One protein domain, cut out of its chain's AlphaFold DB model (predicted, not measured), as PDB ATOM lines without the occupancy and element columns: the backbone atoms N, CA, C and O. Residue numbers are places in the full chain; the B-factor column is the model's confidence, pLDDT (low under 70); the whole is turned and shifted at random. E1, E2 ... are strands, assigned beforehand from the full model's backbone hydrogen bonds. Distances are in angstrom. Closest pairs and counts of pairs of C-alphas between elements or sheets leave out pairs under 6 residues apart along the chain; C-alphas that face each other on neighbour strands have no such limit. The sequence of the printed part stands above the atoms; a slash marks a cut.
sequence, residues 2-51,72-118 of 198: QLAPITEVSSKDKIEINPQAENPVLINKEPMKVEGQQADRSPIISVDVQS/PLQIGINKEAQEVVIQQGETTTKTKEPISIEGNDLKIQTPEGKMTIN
ATOM      1  N   GLN A   2     -21.022  25.200 -50.750       31.75
ATOM      2  CA  GLN A   2     -19.768  25.498 -51.443       31.75
ATOM      3  C   GLN A   2     -18.621  25.060 -50.528       31.75
ATOM      4  O   GLN A   2     -18.583  25.459 -49.367       31.75
ATOM      5  N   LEU A   3     -17.773  24.162 -51.026       35.62
ATOM      6  CA  LEU A   3     -16.697  23.534 -50.259       35.62
ATOM      7  C   LEU A   3     -15.610  24.578 -49.948       35.62
ATOM      8  O   LEU A   3     -15.305  25.423 -50.791       35.62
ATOM      9  N   ALA A   4     -15.078  24.562 -48.724       46.75
ATOM     10  CA  ALA A   4     -13.945  25.399 -48.330       46.75
ATOM     11  C   ALA A   4     -12.700  25.055 -49.178       46.75
ATOM     12  O   ALA A   4     -12.589  23.913 -49.635       46.75
ATOM     13  N   PRO A   5     -11.771  26.002 -49.408       46.69
ATOM     14  CA  PRO A   5     -10.531  25.699 -50.115       46.69
ATOM     15  C   PRO A   5      -9.732  24.649 -49.332       46.69
ATOM     16  O   PRO A   5      -9.453  24.830 -48.146       46.69
ATOM     17  N   ILE A   6      -9.390  23.545 -49.999       51.12
ATOM     18  CA  ILE A   6      -8.462  22.536 -49.483       51.12
ATOM     19  C   ILE A   6      -7.062  23.041 -49.809       51.12
ATOM     20  O   ILE A   6      -6.723  23.195 -50.983       51.12
ATOM     21  N   THR A   7      -6.253  23.307 -48.789       59.41
ATOM     22  CA  THR A   7      -4.825  23.560 -48.989       59.41
ATOM     23  C   THR A   7      -4.096  22.234 -48.833       59.41
ATOM     24  O   THR A   7      -4.051  21.668 -47.740       59.41
ATOM     25  N   GLU A   8      -3.566  21.716 -49.937       56.84
ATOM     26  CA  GLU A   8      -2.614  20.610 -49.907       56.84
ATOM     27  C   GLU A   8      -1.267  21.184 -49.464       56.84
ATOM     28  O   GLU A   8      -0.677  22.020 -50.150       56.84
ATOM     29  N   VAL A   9      -0.833  20.816 -48.261       60.56
ATOM     30  CA  VAL A   9       0.399  21.332 -47.657       60.56
ATOM     31  C   VAL A   9       1.507  20.300 -47.851       60.56
ATOM     32  O   VAL A   9       1.275  19.100 -47.708       60.56
ATOM     33  N   SER A  10       2.713  20.753 -48.207       55.81
ATOM     34  CA  SER A  10       3.828  19.846 -48.479       55.81
ATOM     35  C   SER A  10       4.255  19.126 -47.202       55.81
ATOM     36  O   SER A  10       4.316  19.721 -46.130       55.81
ATOM     37  N   SER A  11       4.669  17.862 -47.315       59.00
ATOM     38  CA  SER A  11       5.190  17.063 -46.194       59.00
ATOM     39  C   SER A  11       6.453  17.635 -45.533       59.00
ATOM     40  O   SER A  11       6.888  17.127 -44.504       59.00
ATOM     41  N   LYS A  12       7.071  18.674 -46.109       65.62
ATOM     42  CA  LYS A  12       8.219  19.389 -45.523       65.62
ATOM     43  C   LYS A  12       7.818  20.579 -44.655       65.62
ATOM     44  O   LYS A  12       8.655  21.067 -43.897       65.62
ATOM     45  N   ASP A  13       6.585  21.051 -44.779       80.31
ATOM     46  CA  ASP A  13       6.132  22.232 -44.067       80.31
ATOM     47  C   ASP A  13       5.783  21.886 -42.625       80.31
ATOM     48  O   ASP A  13       5.198  20.844 -42.317       80.31
ATOM     49  N   LYS A  14       6.133  22.796 -41.720       86.38
ATOM     50  CA  LYS A  14       5.711  22.711 -40.331       86.38
ATOM     51  C   LYS A  14       4.388  23.442 -40.169       86.38
ATOM     52  O   LYS A  14       4.340  24.659 -40.330       86.38
ATOM     53  N   ILE A  15       3.346  22.715 -39.790       89.56
ATOM     54  CA  ILE A  15       2.017  23.277 -39.540       89.56
ATOM     55  C   ILE A  15       1.802  23.341 -38.032       89.56
ATOM     56  O   ILE A  15       2.004  22.350 -37.335       89.56
ATOM     57  N   GLU A  16       1.394  24.487 -37.506       90.69
ATOM     58  CA  GLU A  16       0.961  24.633 -36.116       90.69
ATOM     59  C   GLU A  16      -0.469  25.155 -36.095       90.69
ATOM     60  O   GLU A  16      -0.804  26.109 -36.794       90.69
ATOM     61  N   ILE A  17      -1.318  24.500 -35.310       91.88
ATOM     62  CA  ILE A  17      -2.736  24.807 -35.217       91.88
ATOM     63  C   ILE A  17      -3.069  25.024 -33.750       91.88
ATOM     64  O   ILE A  17      -2.999  24.097 -32.945       91.88
ATOM     65  N   ASN A  18      -3.434  26.253 -33.401       92.50
ATOM     66  CA  ASN A  18      -3.864  26.620 -32.060       92.50
ATOM     67  C   ASN A  18      -5.259  27.252 -32.149       92.50
ATOM     68  O   ASN A  18      -5.368  28.413 -32.547       92.50
ATOM     69  N   PRO A  19      -6.327  26.533 -31.768       88.19
ATOM     70  CA  PRO A  19      -7.693  27.017 -31.953       88.19
ATOM     71  C   PRO A  19      -8.046  28.205 -31.040       88.19
ATOM     72  O   PRO A  19      -9.088  28.828 -31.226       88.19
ATOM     73  N   GLN A  20      -7.188  28.528 -30.065       89.62
ATOM     74  CA  GLN A  20      -7.357  29.645 -29.135       89.62
ATOM     75  C   GLN A  20      -6.520  30.879 -29.516       89.62
ATOM     76  O   GLN A  20      -6.639  31.917 -28.867       89.62
ATOM     77  N   ALA A  21      -5.662  30.783 -30.537       88.00
ATOM     78  CA  ALA A  21      -4.841  31.899 -30.998       88.00
ATOM     79  C   ALA A  21      -5.603  32.808 -31.976       88.00
ATOM     80  O   ALA A  21      -6.474  32.354 -32.714       88.00
ATOM     81  N   GLU A  22      -5.209  34.084 -32.037       85.56
ATOM     82  CA  GLU A  22      -5.737  35.055 -33.009       85.56
ATOM     83  C   GLU A  22      -5.529  34.586 -34.459       85.56
ATOM     84  O   GLU A  22      -6.438  34.659 -35.284       85.56
ATOM     85  N   ASN A  23      -4.343  34.036 -34.740       86.00
ATOM     86  CA  ASN A  23      -4.008  33.380 -35.999       86.00
ATOM     87  C   ASN A  23      -3.909  31.871 -35.747       86.00
ATOM     88  O   ASN A  23      -2.847  31.391 -35.342       86.00
ATOM     89  N   PRO A  24      -5.001  31.110 -35.941       85.00
ATOM     90  CA  PRO A  24      -5.080  29.742 -35.450       85.00
ATOM     91  C   PRO A  24      -4.322  28.728 -36.307       85.00
ATOM     92  O   PRO A  24      -4.164  27.598 -35.862       85.00
ATOM     93  N   VAL A  25      -3.857  29.099 -37.506       87.94
ATOM     94  CA  VAL A  25      -3.016  28.256 -38.371       87.94
ATOM     95  C   VAL A  25      -1.750  29.013 -38.743       87.94
ATOM     96  O   VAL A  25      -1.819  30.082 -39.354       87.94
ATOM     97  N   LEU A  26      -0.604  28.415 -38.434       87.88
ATOM     98  CA  LEU A  26       0.709  28.863 -38.875       87.88
ATOM     99  C   LEU A  26       1.336  27.795 -39.776       87.88
ATOM    100  O   LEU A  26       1.375  26.622 -39.409       87.88
ATOM    101  N   ILE A  27       1.867  28.202 -40.926       86.25
ATOM    102  CA  ILE A  27       2.668  27.358 -41.818       86.25
ATOM    103  C   ILE A  27       4.081  27.929 -41.812       86.25
ATOM    104  O   ILE A  27       4.280  29.103 -42.104       86.25
ATOM    105  N   ASN A  28       5.068  27.132 -41.413       85.88
ATOM    106  CA  ASN A  28       6.461  27.561 -41.263       85.88
ATOM    107  C   ASN A  28       6.624  28.817 -40.379       85.88
ATOM    108  O   ASN A  28       7.519  29.628 -40.598       85.88
ATOM    109  N   LYS A  29       5.786  28.933 -39.333       85.62
ATOM    110  CA  LYS A  29       5.666  30.085 -38.408       85.62
ATOM    111  C   LYS A  29       5.045  31.352 -39.009       85.62
ATOM    112  O   LYS A  29       4.961  32.359 -38.313       85.62
ATOM    113  N   GLU A  30       4.577  31.306 -40.249       85.38
ATOM    114  CA  GLU A  30       3.856  32.411 -40.871       85.38
ATOM    115  C   GLU A  30       2.342  32.167 -40.804       85.38
ATOM    116  O   GLU A  30       1.897  31.037 -41.032       85.38
ATOM    117  N   PRO A  31       1.523  33.190 -40.493       83.38
ATOM    118  CA  PRO A  31       0.073  33.064 -40.536       83.38
ATOM    119  C   PRO A  31      -0.396  32.616 -41.915       83.38
ATOM    120  O   PRO A  31      -0.026  33.208 -42.933       83.38
ATOM    121  N   MET A  32      -1.243  31.590 -41.947       79.38
ATOM    122  CA  MET A  32      -1.862  31.154 -43.191       79.38
ATOM    123  C   MET A  32      -2.703  32.295 -43.775       79.38
ATOM    124  O   MET A  32      -3.686  32.740 -43.179       79.38
ATOM    125  N   LYS A  33      -2.331  32.755 -44.972       70.06
ATOM    126  CA  LYS A  33      -3.124  33.717 -45.738       70.06
ATOM    127  C   LYS A  33      -4.241  32.958 -46.448       70.06
ATOM    128  O   LYS A  33      -3.981  32.192 -47.370       70.06
ATOM    129  N   VAL A  34      -5.483  33.146 -46.009       60.88
ATOM    130  CA  VAL A  34      -6.650  32.613 -46.724       60.88
ATOM    131  C   VAL A  34      -6.950  33.558 -47.884       60.88
ATOM    132  O   VAL A  34      -7.484  34.647 -47.682       60.88
ATOM    133  N   GLU A  35      -6.543  33.188 -49.095       44.84
ATOM    134  CA  GLU A  35      -6.777  34.002 -50.287       44.84
ATOM    135  C   GLU A  35      -8.197  33.747 -50.818       44.84
ATOM    136  O   GLU A  35      -8.518  32.664 -51.304       44.84
ATOM    137  N   GLY A  36      -9.080  34.739 -50.661       45.28
ATOM    138  CA  GLY A  36     -10.476  34.684 -51.105       45.28
ATOM    139  C   GLY A  36     -11.454  35.241 -50.069       45.28
ATOM    140  O   GLY A  36     -11.322  35.011 -48.868       45.28
ATOM    141  N   GLN A  37     -12.451  35.996 -50.534       40.25
ATOM    142  CA  GLN A  37     -13.499  36.608 -49.711       40.25
ATOM    143  C   GLN A  37     -14.425  35.552 -49.086       40.25
ATOM    144  O   GLN A  37     -15.530  35.315 -49.560       40.25
ATOM    145  N   GLN A  38     -13.985  34.920 -48.001       45.12
ATOM    146  CA  GLN A  38     -14.869  34.344 -46.988       45.12
ATOM    147  C   GLN A  38     -14.083  34.137 -45.690       45.12
ATOM    148  O   GLN A  38     -13.709  33.027 -45.327       45.12
ATOM    149  N   ALA A  39     -13.855  35.242 -44.973       44.62
ATOM    150  CA  ALA A  39     -13.220  35.278 -43.647       44.62
ATOM    151  C   ALA A  39     -13.940  34.413 -42.582       44.62
ATOM    152  O   ALA A  39     -13.392  34.151 -41.507       44.62
ATOM    153  N   ASP A  40     -15.148  33.952 -42.906       48.12
ATOM    154  CA  ASP A  40     -16.040  33.177 -42.048       48.12
ATOM    155  C   ASP A  40     -15.922  31.651 -42.240       48.12
ATOM    156  O   ASP A  40     -16.505  30.870 -41.494       48.12
ATOM    157  N   ARG A  41     -15.156  31.177 -43.236       55.72
ATOM    158  CA  ARG A  41     -14.922  29.735 -43.421       55.72
ATOM    159  C   ARG A  41     -13.584  29.339 -42.812       55.72
ATOM    160  O   ARG A  41     -12.535  29.819 -43.232       55.72
ATOM    161  N   SER A  42     -13.615  28.447 -41.825       58.50
ATOM    162  CA  SER A  42     -12.393  27.836 -41.306       58.50
ATOM    163  C   SER A  42     -11.721  26.974 -42.380       58.50
ATOM    164  O   SER A  42     -12.415  26.215 -43.063       58.50
ATOM    165  N   PRO A  43     -10.390  27.052 -42.531       64.31
ATOM    166  CA  PRO A  43      -9.676  26.239 -43.507       64.31
ATOM    167  C   PRO A  43      -9.701  24.751 -43.133       64.31
ATOM    168  O   PRO A  43      -9.707  24.407 -41.948       64.31
ATOM    169  N   ILE A  44      -9.699  23.882 -44.151       67.94
ATOM    170  CA  ILE A  44      -9.483  22.435 -44.010       67.94
ATOM    171  C   ILE A  44      -8.139  22.108 -44.660       67.94
ATOM    172  O   ILE A  44      -7.910  22.404 -45.833       67.94
ATOM    173  N   ILE A  45      -7.259  21.500 -43.880       75.62
ATOM    174  CA  ILE A  45      -5.912  21.098 -44.264       75.62
ATOM    175  C   ILE A  45      -5.921  19.580 -44.441       75.62
ATOM    176  O   ILE A  45      -6.284  18.852 -43.519       75.62
ATOM    177  N   SER A  46      -5.515  19.102 -45.612       71.50
ATOM    178  CA  SER A  46      -5.357  17.669 -45.877       71.50
ATOM    179  C   SER A  46      -3.885  17.295 -45.765       71.50
ATOM    180  O   SER A  46      -3.053  17.897 -46.439       71.50
ATOM    181  N   VAL A  47      -3.563  16.309 -44.925       74.25
ATOM    182  CA  VAL A  47      -2.192  15.820 -44.728       74.25
ATOM    183  C   VAL A  47      -2.111  14.298 -44.689       74.25
ATOM    184  O   VAL A  47      -3.007  13.607 -44.195       74.25
ATOM    185  N   ASP A  48      -0.977  13.777 -45.150       71.31
ATOM    186  CA  ASP A  48      -0.588  12.384 -44.960       71.31
ATOM    187  C   ASP A  48       0.248  12.243 -43.686       71.31
ATOM    188  O   ASP A  48       1.422  12.613 -43.643       71.31
ATOM    189  N   VAL A  49      -0.337  11.663 -42.641       72.25
ATOM    190  CA  VAL A  49       0.367  11.383 -41.381       72.25
ATOM    191  C   VAL A  49       0.697   9.900 -41.239       72.25
ATOM    192  O   VAL A  49      -0.021   9.022 -41.729       72.25
ATOM    193  N   GLN A  50       1.795   9.601 -40.552       66.69
ATOM    194  CA  GLN A  50       2.206   8.239 -40.242       66.69
ATOM    195  C   GLN A  50       1.561   7.797 -38.925       66.69
ATOM    196  O   GLN A  50       1.851   8.334 -37.865       66.69
ATOM    197  N   SER A  51       0.686   6.789 -38.987       61.12
ATOM    198  CA  SER A  51       0.179   6.115 -37.788       61.12
ATOM    199  C   SER A  51       0.970   4.839 -37.556       61.12
ATOM    200  O   SER A  51       1.064   3.991 -38.447       61.12
ATOM    201  N   PRO A  72      -6.569   9.970 -46.274       78.81
ATOM    202  CA  PRO A  72      -5.962  11.240 -45.897       78.81
ATOM    203  C   PRO A  72      -6.544  11.725 -44.566       78.81
ATOM    204  O   PRO A  72      -7.733  11.526 -44.292       78.81
ATOM    205  N   LEU A  73      -5.706  12.346 -43.737       84.12
ATOM    206  CA  LEU A  73      -6.146  12.993 -42.507       84.12
ATOM    207  C   LEU A  73      -6.547  14.431 -42.845       84.12
ATOM    208  O   LEU A  73      -5.741  15.203 -43.359       84.12
ATOM    209  N   GLN A  74      -7.795  14.785 -42.564       88.75
ATOM    210  CA  GLN A  74      -8.308  16.140 -42.732       88.75
ATOM    211  C   GLN A  74      -8.322  16.835 -41.380       88.75
ATOM    212  O   GLN A  74      -8.782  16.275 -40.387       88.75
ATOM    213  N   ILE A  75      -7.817  18.058 -41.336       88.38
ATOM    214  CA  ILE A  75      -7.728  18.849 -40.119       88.38
ATOM    215  C   ILE A  75      -8.367  20.203 -40.379       88.38
ATOM    216  O   ILE A  75      -7.921  20.963 -41.232       88.38
ATOM    217  N   GLY A  76      -9.425  20.503 -39.640       87.12
ATOM    218  CA  GLY A  76     -10.111  21.783 -39.665       87.12
ATOM    219  C   GLY A  76     -10.064  22.474 -38.311       87.12
ATOM    220  O   GLY A  76      -9.660  21.897 -37.303       87.12
ATOM    221  N   ILE A  77     -10.530  23.717 -38.277       87.12
ATOM    222  CA  ILE A  77     -10.733  24.467 -37.034       87.12
ATOM    223  C   ILE A  77     -12.210  24.807 -36.899       87.12
ATOM    224  O   ILE A  77     -12.830  25.319 -37.824       87.12
ATOM    225  N   ASN A  78     -12.780  24.593 -35.727       86.69
ATOM    226  CA  ASN A  78     -14.035  25.200 -35.331       86.69
ATOM    227  C   ASN A  78     -13.722  26.428 -34.463       86.69
ATOM    228  O   ASN A  78     -13.360  26.288 -33.295       86.69
ATOM    229  N   LYS A  79     -13.838  27.630 -35.047       79.81
ATOM    230  CA  LYS A  79     -13.539  28.895 -34.354       79.81
ATOM    231  C   LYS A  79     -14.530  29.181 -33.223       79.81
ATOM    232  O   LYS A  79     -14.121  29.684 -32.186       79.81
ATOM    233  N   GLU A  80     -15.803  28.834 -33.407       84.38
ATOM    234  CA  GLU A  80     -16.857  29.061 -32.409       84.38
ATOM    235  C   GLU A  80     -16.649  28.194 -31.165       84.38
ATOM    236  O   GLU A  80     -16.734  28.677 -30.040       84.38
ATOM    237  N   ALA A  81     -16.327  26.914 -31.367       86.75
ATOM    238  CA  ALA A  81     -16.071  25.972 -30.278       86.75
ATOM    239  C   ALA A  81     -14.640  26.061 -29.714       86.75
ATOM    240  O   ALA A  81     -14.354  25.433 -28.694       86.75
ATOM    241  N   GLN A  82     -13.755  26.823 -30.371       90.19
ATOM    242  CA  GLN A  82     -12.312  26.860 -30.111       90.19
ATOM    243  C   GLN A  82     -11.696  25.453 -30.108       90.19
ATOM    244  O   GLN A  82     -10.959  25.069 -29.200       90.19
ATOM    245  N   GLU A  83     -12.008  24.679 -31.147       93.00
ATOM    246  CA  GLU A  83     -11.584  23.286 -31.289       93.00
ATOM    247  C   GLU A  83     -10.894  23.046 -32.630       93.00
ATOM    248  O   GLU A  83     -11.268  23.600 -33.662       93.00
ATOM    249  N   VAL A  84      -9.909  22.160 -32.634       93.19
ATOM    250  CA  VAL A  84      -9.392  21.527 -33.841       93.19
ATOM    251  C   VAL A  84     -10.210  20.273 -34.114       93.19
ATOM    252  O   VAL A  84     -10.435  19.458 -33.220       93.19
ATOM    253  N   VAL A  85     -10.639  20.112 -35.360       92.56
ATOM    254  CA  VAL A  85     -11.393  18.958 -35.846       92.56
ATOM    255  C   VAL A  85     -10.456  18.100 -36.682       92.56
ATOM    256  O   VAL A  85      -9.926  18.562 -37.682       92.56
ATOM    257  N   ILE A  86     -10.252  16.853 -36.277       91.56
ATOM    258  CA  ILE A  86      -9.383  15.882 -36.937       91.56
ATOM    259  C   ILE A  86     -10.271  14.767 -37.485       91.56
ATOM    260  O   ILE A  86     -10.902  14.043 -36.718       91.56
ATOM    261  N   GLN A  87     -10.322  14.608 -38.802       89.75
ATOM    262  CA  GLN A  87     -11.155  13.625 -39.483       89.75
ATOM    263  C   GLN A  87     -10.300  12.637 -40.277       89.75
ATOM    264  O   GLN A  87      -9.439  13.022 -41.065       89.75
ATOM    265  N   GLN A  88     -10.580  11.347 -40.105       86.00
ATOM    266  CA  GLN A  88      -9.996  10.276 -40.904       86.00
ATOM    267  C   GLN A  88     -11.097   9.317 -41.364       86.00
ATOM    268  O   GLN A  88     -11.660   8.564 -40.570       86.00
ATOM    269  N   GLY A  89     -11.409   9.337 -42.662       84.69
ATOM    270  CA  GLY A  89     -12.566   8.614 -43.191       84.69
ATOM    271  C   GLY A  89     -13.876   9.147 -42.600       84.69
ATOM    272  O   GLY A  89     -14.188  10.328 -42.746       84.69
ATOM    273  N   GLU A  90     -14.630   8.273 -41.936       85.38
ATOM    274  CA  GLU A  90     -15.908   8.607 -41.286       85.38
ATOM    275  C   GLU A  90     -15.734   9.003 -39.813       85.38
ATOM    276  O   GLU A  90     -16.651   9.540 -39.193       85.38
ATOM    277  N   THR A  91     -14.550   8.762 -39.243       88.19
ATOM    278  CA  THR A  91     -14.279   9.056 -37.840       88.19
ATOM    279  C   THR A  91     -13.800  10.496 -37.690       88.19
ATOM    280  O   THR A  91     -12.837  10.910 -38.336       88.19
ATOM    281  N   THR A  92     -14.441  11.245 -36.793       91.31
ATOM    282  CA  THR A  92     -14.051  12.611 -36.426       91.31
ATOM    283  C   THR A  92     -13.682  12.668 -34.950       91.31
ATOM    284  O   THR A  92     -14.379  12.110 -34.106       91.31
ATOM    285  N   THR A  93     -12.593  13.357 -34.625       94.19
ATOM    286  CA  THR A  93     -12.183  13.687 -33.260       94.19
ATOM    287  C   THR A  93     -12.000  15.186 -33.111       94.19
ATOM    288  O   THR A  93     -11.577  15.857 -34.049       94.19
ATOM    289  N   LYS A  94     -12.294  15.712 -31.924       95.44
ATOM    290  CA  LYS A  94     -12.108  17.127 -31.594       95.44
ATOM    291  C   LYS A  94     -11.093  17.291 -30.472       95.44
ATOM    292  O   LYS A  94     -11.044  16.462 -29.568       95.44
ATOM    293  N   THR A  95     -10.304  18.355 -30.507       96.12
ATOM    294  CA  THR A  95      -9.390  18.728 -29.418       96.12
ATOM    295  C   THR A  95      -9.390  20.234 -29.224       96.12
ATOM    296  O   THR A  95      -9.492  20.982 -30.190       96.12
ATOM    297  N   LYS A  96      -9.257  20.687 -27.980       95.50
ATOM    298  CA  LYS A  96      -9.004  22.103 -27.663       95.50
ATOM    299  C   LYS A  96      -7.514  22.414 -27.580       95.50
ATOM    300  O   LYS A  96      -7.124  23.576 -27.566       95.50
ATOM    301  N   GLU A  97      -6.697  21.371 -27.539       96.12
ATOM    302  CA  GLU A  97      -5.258  21.490 -27.389       96.12
ATOM    303  C   GLU A  97      -4.609  21.881 -28.717       96.12
ATOM    304  O   GLU A  97      -5.024  21.382 -29.773       96.12
ATOM    305  N   PRO A  98      -3.557  22.716 -28.686       95.25
ATOM    306  CA  PRO A  98      -2.776  23.003 -29.874       95.25
ATOM    307  C   PRO A  98      -2.182  21.723 -30.463       95.25
ATOM    308  O   PRO A  98      -1.622  20.890 -29.743       95.25
ATOM    309  N   ILE A  99      -2.252  21.588 -31.782       95.00
ATOM    310  CA  ILE A  99      -1.613  20.497 -32.514       95.00
ATOM    311  C   ILE A  99      -0.556  21.047 -33.464       95.00
ATOM    312  O   ILE A  99      -0.597  22.201 -33.885       95.00
ATOM    313  N   SER A 100       0.407  20.216 -33.827       92.69
ATOM    314  CA  SER A 100       1.369  20.549 -34.868       92.69
ATOM    315  C   SER A 100       1.696  19.342 -35.714       92.69
ATOM    316  O   SER A 100       1.739  18.225 -35.208       92.69
ATOM    317  N   ILE A 101       1.974  19.586 -36.982       90.94
ATOM    318  CA  ILE A 101       2.415  18.583 -37.935       90.94
ATOM    319  C   ILE A 101       3.839  18.947 -38.317       90.94
ATOM    320  O   ILE A 101       4.116  20.066 -38.749       90.94
ATOM    321  N   GLU A 102       4.750  18.015 -38.080       87.62
ATOM    322  CA  GLU A 102       6.170  18.164 -38.375       87.62
ATOM    323  C   GLU A 102       6.587  16.935 -39.190       87.62
ATOM    324  O   GLU A 102       6.704  15.837 -38.646       87.62
ATOM    325  N   GLY A 103       6.754  17.092 -40.506       83.94
ATOM    326  CA  GLY A 103       6.950  15.949 -41.398       83.94
ATOM    327  C   GLY A 103       5.655  15.151 -41.575       83.94
ATOM    328  O   GLY A 103       4.635  15.685 -42.003       83.94
ATOM    329  N   ASN A 104       5.691  13.871 -41.199       83.31
ATOM    330  CA  ASN A 104       4.524  12.984 -41.174       83.31
ATOM    331  C   ASN A 104       3.979  12.751 -39.752       83.31
ATOM    332  O   ASN A 104       3.042  11.967 -39.585       83.31
ATOM    333  N   ASP A 105       4.540  13.413 -38.738       88.06
ATOM    334  CA  ASP A 105       4.145  13.215 -37.346       88.06
ATOM    335  C   ASP A 105       3.079  14.227 -36.935       88.06
ATOM    336  O   ASP A 105       3.303  15.441 -36.963       88.06
ATOM    337  N   LEU A 106       1.938  13.718 -36.474       91.50
ATOM    338  CA  LEU A 106       0.942  14.514 -35.772       91.50
ATOM    339  C   LEU A 106       1.352  14.628 -34.300       91.50
ATOM    340  O   LEU A 106       1.534  13.623 -33.618       91.50
ATOM    341  N   LYS A 107       1.483  15.850 -33.790       94.12
ATOM    342  CA  LYS A 107       1.876  16.133 -32.406       94.12
ATOM    343  C   LYS A 107       0.832  17.000 -31.716       94.12
ATOM    344  O   LYS A 107       0.187  17.826 -32.354       94.12
ATOM    345  N   ILE A 108       0.712  16.845 -30.408       95.81
ATOM    346  CA  ILE A 108      -0.157  17.637 -29.536       95.81
ATOM    347  C   ILE A 108       0.676  18.318 -28.462       95.81
ATOM    348  O   ILE A 108       1.639  17.747 -27.944       95.81
ATOM    349  N   GLN A 109       0.330  19.563 -28.158       95.38
ATOM    350  CA  GLN A 109       0.963  20.316 -27.094       95.38
ATOM    351  C   GLN A 109       0.475  19.796 -25.742       95.38
ATOM    352  O   GLN A 109      -0.721  19.744 -25.477       95.38
ATOM    353  N   THR A 110       1.414  19.437 -24.875       93.25
ATOM    354  CA  THR A 110       1.157  19.053 -23.484       93.25
ATOM    355  C   THR A 110       1.968  19.952 -22.544       93.25
ATOM    356  O   THR A 110       2.876  20.659 -23.007       93.25
ATOM    357  N   PRO A 111       1.703  19.927 -21.224       91.81
ATOM    358  CA  PRO A 111       2.541  20.616 -20.245       91.81
ATOM    359  C   PRO A 111       4.017  20.182 -20.260       91.81
ATOM    360  O   PRO A 111       4.875  20.971 -19.881       91.81
ATOM    361  N   GLU A 112       4.328  18.958 -20.706       90.25
ATOM    362  CA  GLU A 112       5.706  18.439 -20.793       90.25
ATOM    363  C   GLU A 112       6.360  18.705 -22.159       90.25
ATOM    364  O   GLU A 112       7.511  18.339 -22.392       90.25
ATOM    365  N   GLY A 113       5.643  19.378 -23.061       92.31
ATOM    366  CA  GLY A 113       6.088  19.681 -24.414       92.31
ATOM    367  C   GLY A 113       5.229  19.007 -25.479       92.31
ATOM    368  O   GLY A 113       4.120  18.534 -25.223       92.31
ATOM    369  N   LYS A 114       5.727  18.995 -26.714       93.69
ATOM    370  CA  LYS A 114       5.026  18.377 -27.841       93.69
ATOM    371  C   LYS A 114       5.167  16.859 -27.778       93.69
ATOM    372  O   LYS A 114       6.285  16.350 -27.820       93.69
ATOM    373  N   MET A 115       4.048  16.145 -27.738       93.94
ATOM    374  CA  MET A 115       4.016  14.681 -27.754       93.94
ATOM    375  C   MET A 115       3.432  14.176 -29.071       93.94
ATOM    376  O   MET A 115       2.466  14.742 -29.579       93.94
ATOM    377  N   THR A 116       4.006  13.110 -29.625       93.00
ATOM    378  CA  THR A 116       3.509  12.494 -30.865       93.00
ATOM    379  C   THR A 116       2.241  11.682 -30.606       93.00
ATOM    380  O   THR A 116       2.177  10.890 -29.664       93.00
ATOM    381  N   ILE A 117       1.247  11.866 -31.472       93.00
ATOM    382  CA  ILE A 117       0.047  11.042 -31.589       93.00
ATOM    383  C   ILE A 117       0.352   9.952 -32.610       93.00
ATOM    384  O   ILE A 117       0.476  10.217 -33.802       93.00
ATOM    385  N   ASN A 118       0.458   8.716 -32.139       90.62
ATOM    386  CA  ASN A 118       0.793   7.583 -32.999       90.62
ATOM    387  C   ASN A 118      -0.453   6.876 -33.527       90.62
ATOM    388  O   ASN A 118      -0.402   6.227 -34.575       90.62
TER     389      ASN A 118
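This is residues 2 to 51 and 72 to 118 of the 198 residues of an uncharacterized protein of Candidatus Roizmanbacteria bacterium (UniProt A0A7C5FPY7). Two twisted five-strand sheets stand partly face to face as a loose sandwich, coming nearest where Val 84 of E6 meets Ile 17 of E2 and Ile 99 of E8. Residues 28 to 43, with no named element, arc from E3 in one sheet to E4 in the other. The printed part has 97 residues, no named helix and ten strands, E1 to E10, in chain order; its class is all strand, though under half of its residues are in named elements. The orders are E1 E4 E5 E6 E7, mixed, and E3 E2 E8 E9 E10, all antiparallel. The whole is compact, with a radius of gyration of the C-alphas of 12.7 A and spans of 38 by 26 by 26 A.

Start at E1, residues 6 to 8, an edge strand parallel to E4, residues 44 to 47, with no N and O pair within hydrogen-bond range. E2, residues 14 to 17, and E3, residues 25 to 27, form a hairpin; look at N 16 and O 26, 2.9 A apart. E4 is antiparallel to E5, residues 73 to 78, with N 45 and O 75 at 2.8 A. E5, E6, residues 83 to 88, and E7, residues 91 to 95, are a meander, each strand the antiparallel neighbour of the one before; find N 76 and O 85 at 2.8 A, and N 86 and O 93 at 2.8 A. A second meander is E8, residues 99 to 102, E9, residues 105 to 110, and E10, residues 113 to 117; find N 100 and O 107 at 2.8 A, and N 108 and O 115 at 2.9 A. E8 is also antiparallel to E2, with N 15 and O 101 at 2.9 A. Between the sheets, the closest C-alphas of E2 and E6 are those of Ile 17 and Val 84, 7.5 A apart.

Find C-alpha 6 at (-8.462, 22.536, -49.483), where E1 begins. E5 spans 16.2 A from its first to its last C-alpha, and E6 16.3 A from C-alpha 83 at (-11.584, 23.286, -31.289). E7 spans 13.7 A, E9 15.3 A and E10 12.8 A, ending at C-alpha 117, (0.047, 11.042, -31.589).

The C-alphas farthest apart are those of Gln 2 and Glu 112, 40.5 A. Residues 52 to 71 are not printed; C-alphas 51 and 72 are 11.4 A apart across this cut. The link from E3 to E4 is long. The model's confidence is under 70 at residues 2 to 12, 34 to 44 and 50 to 51.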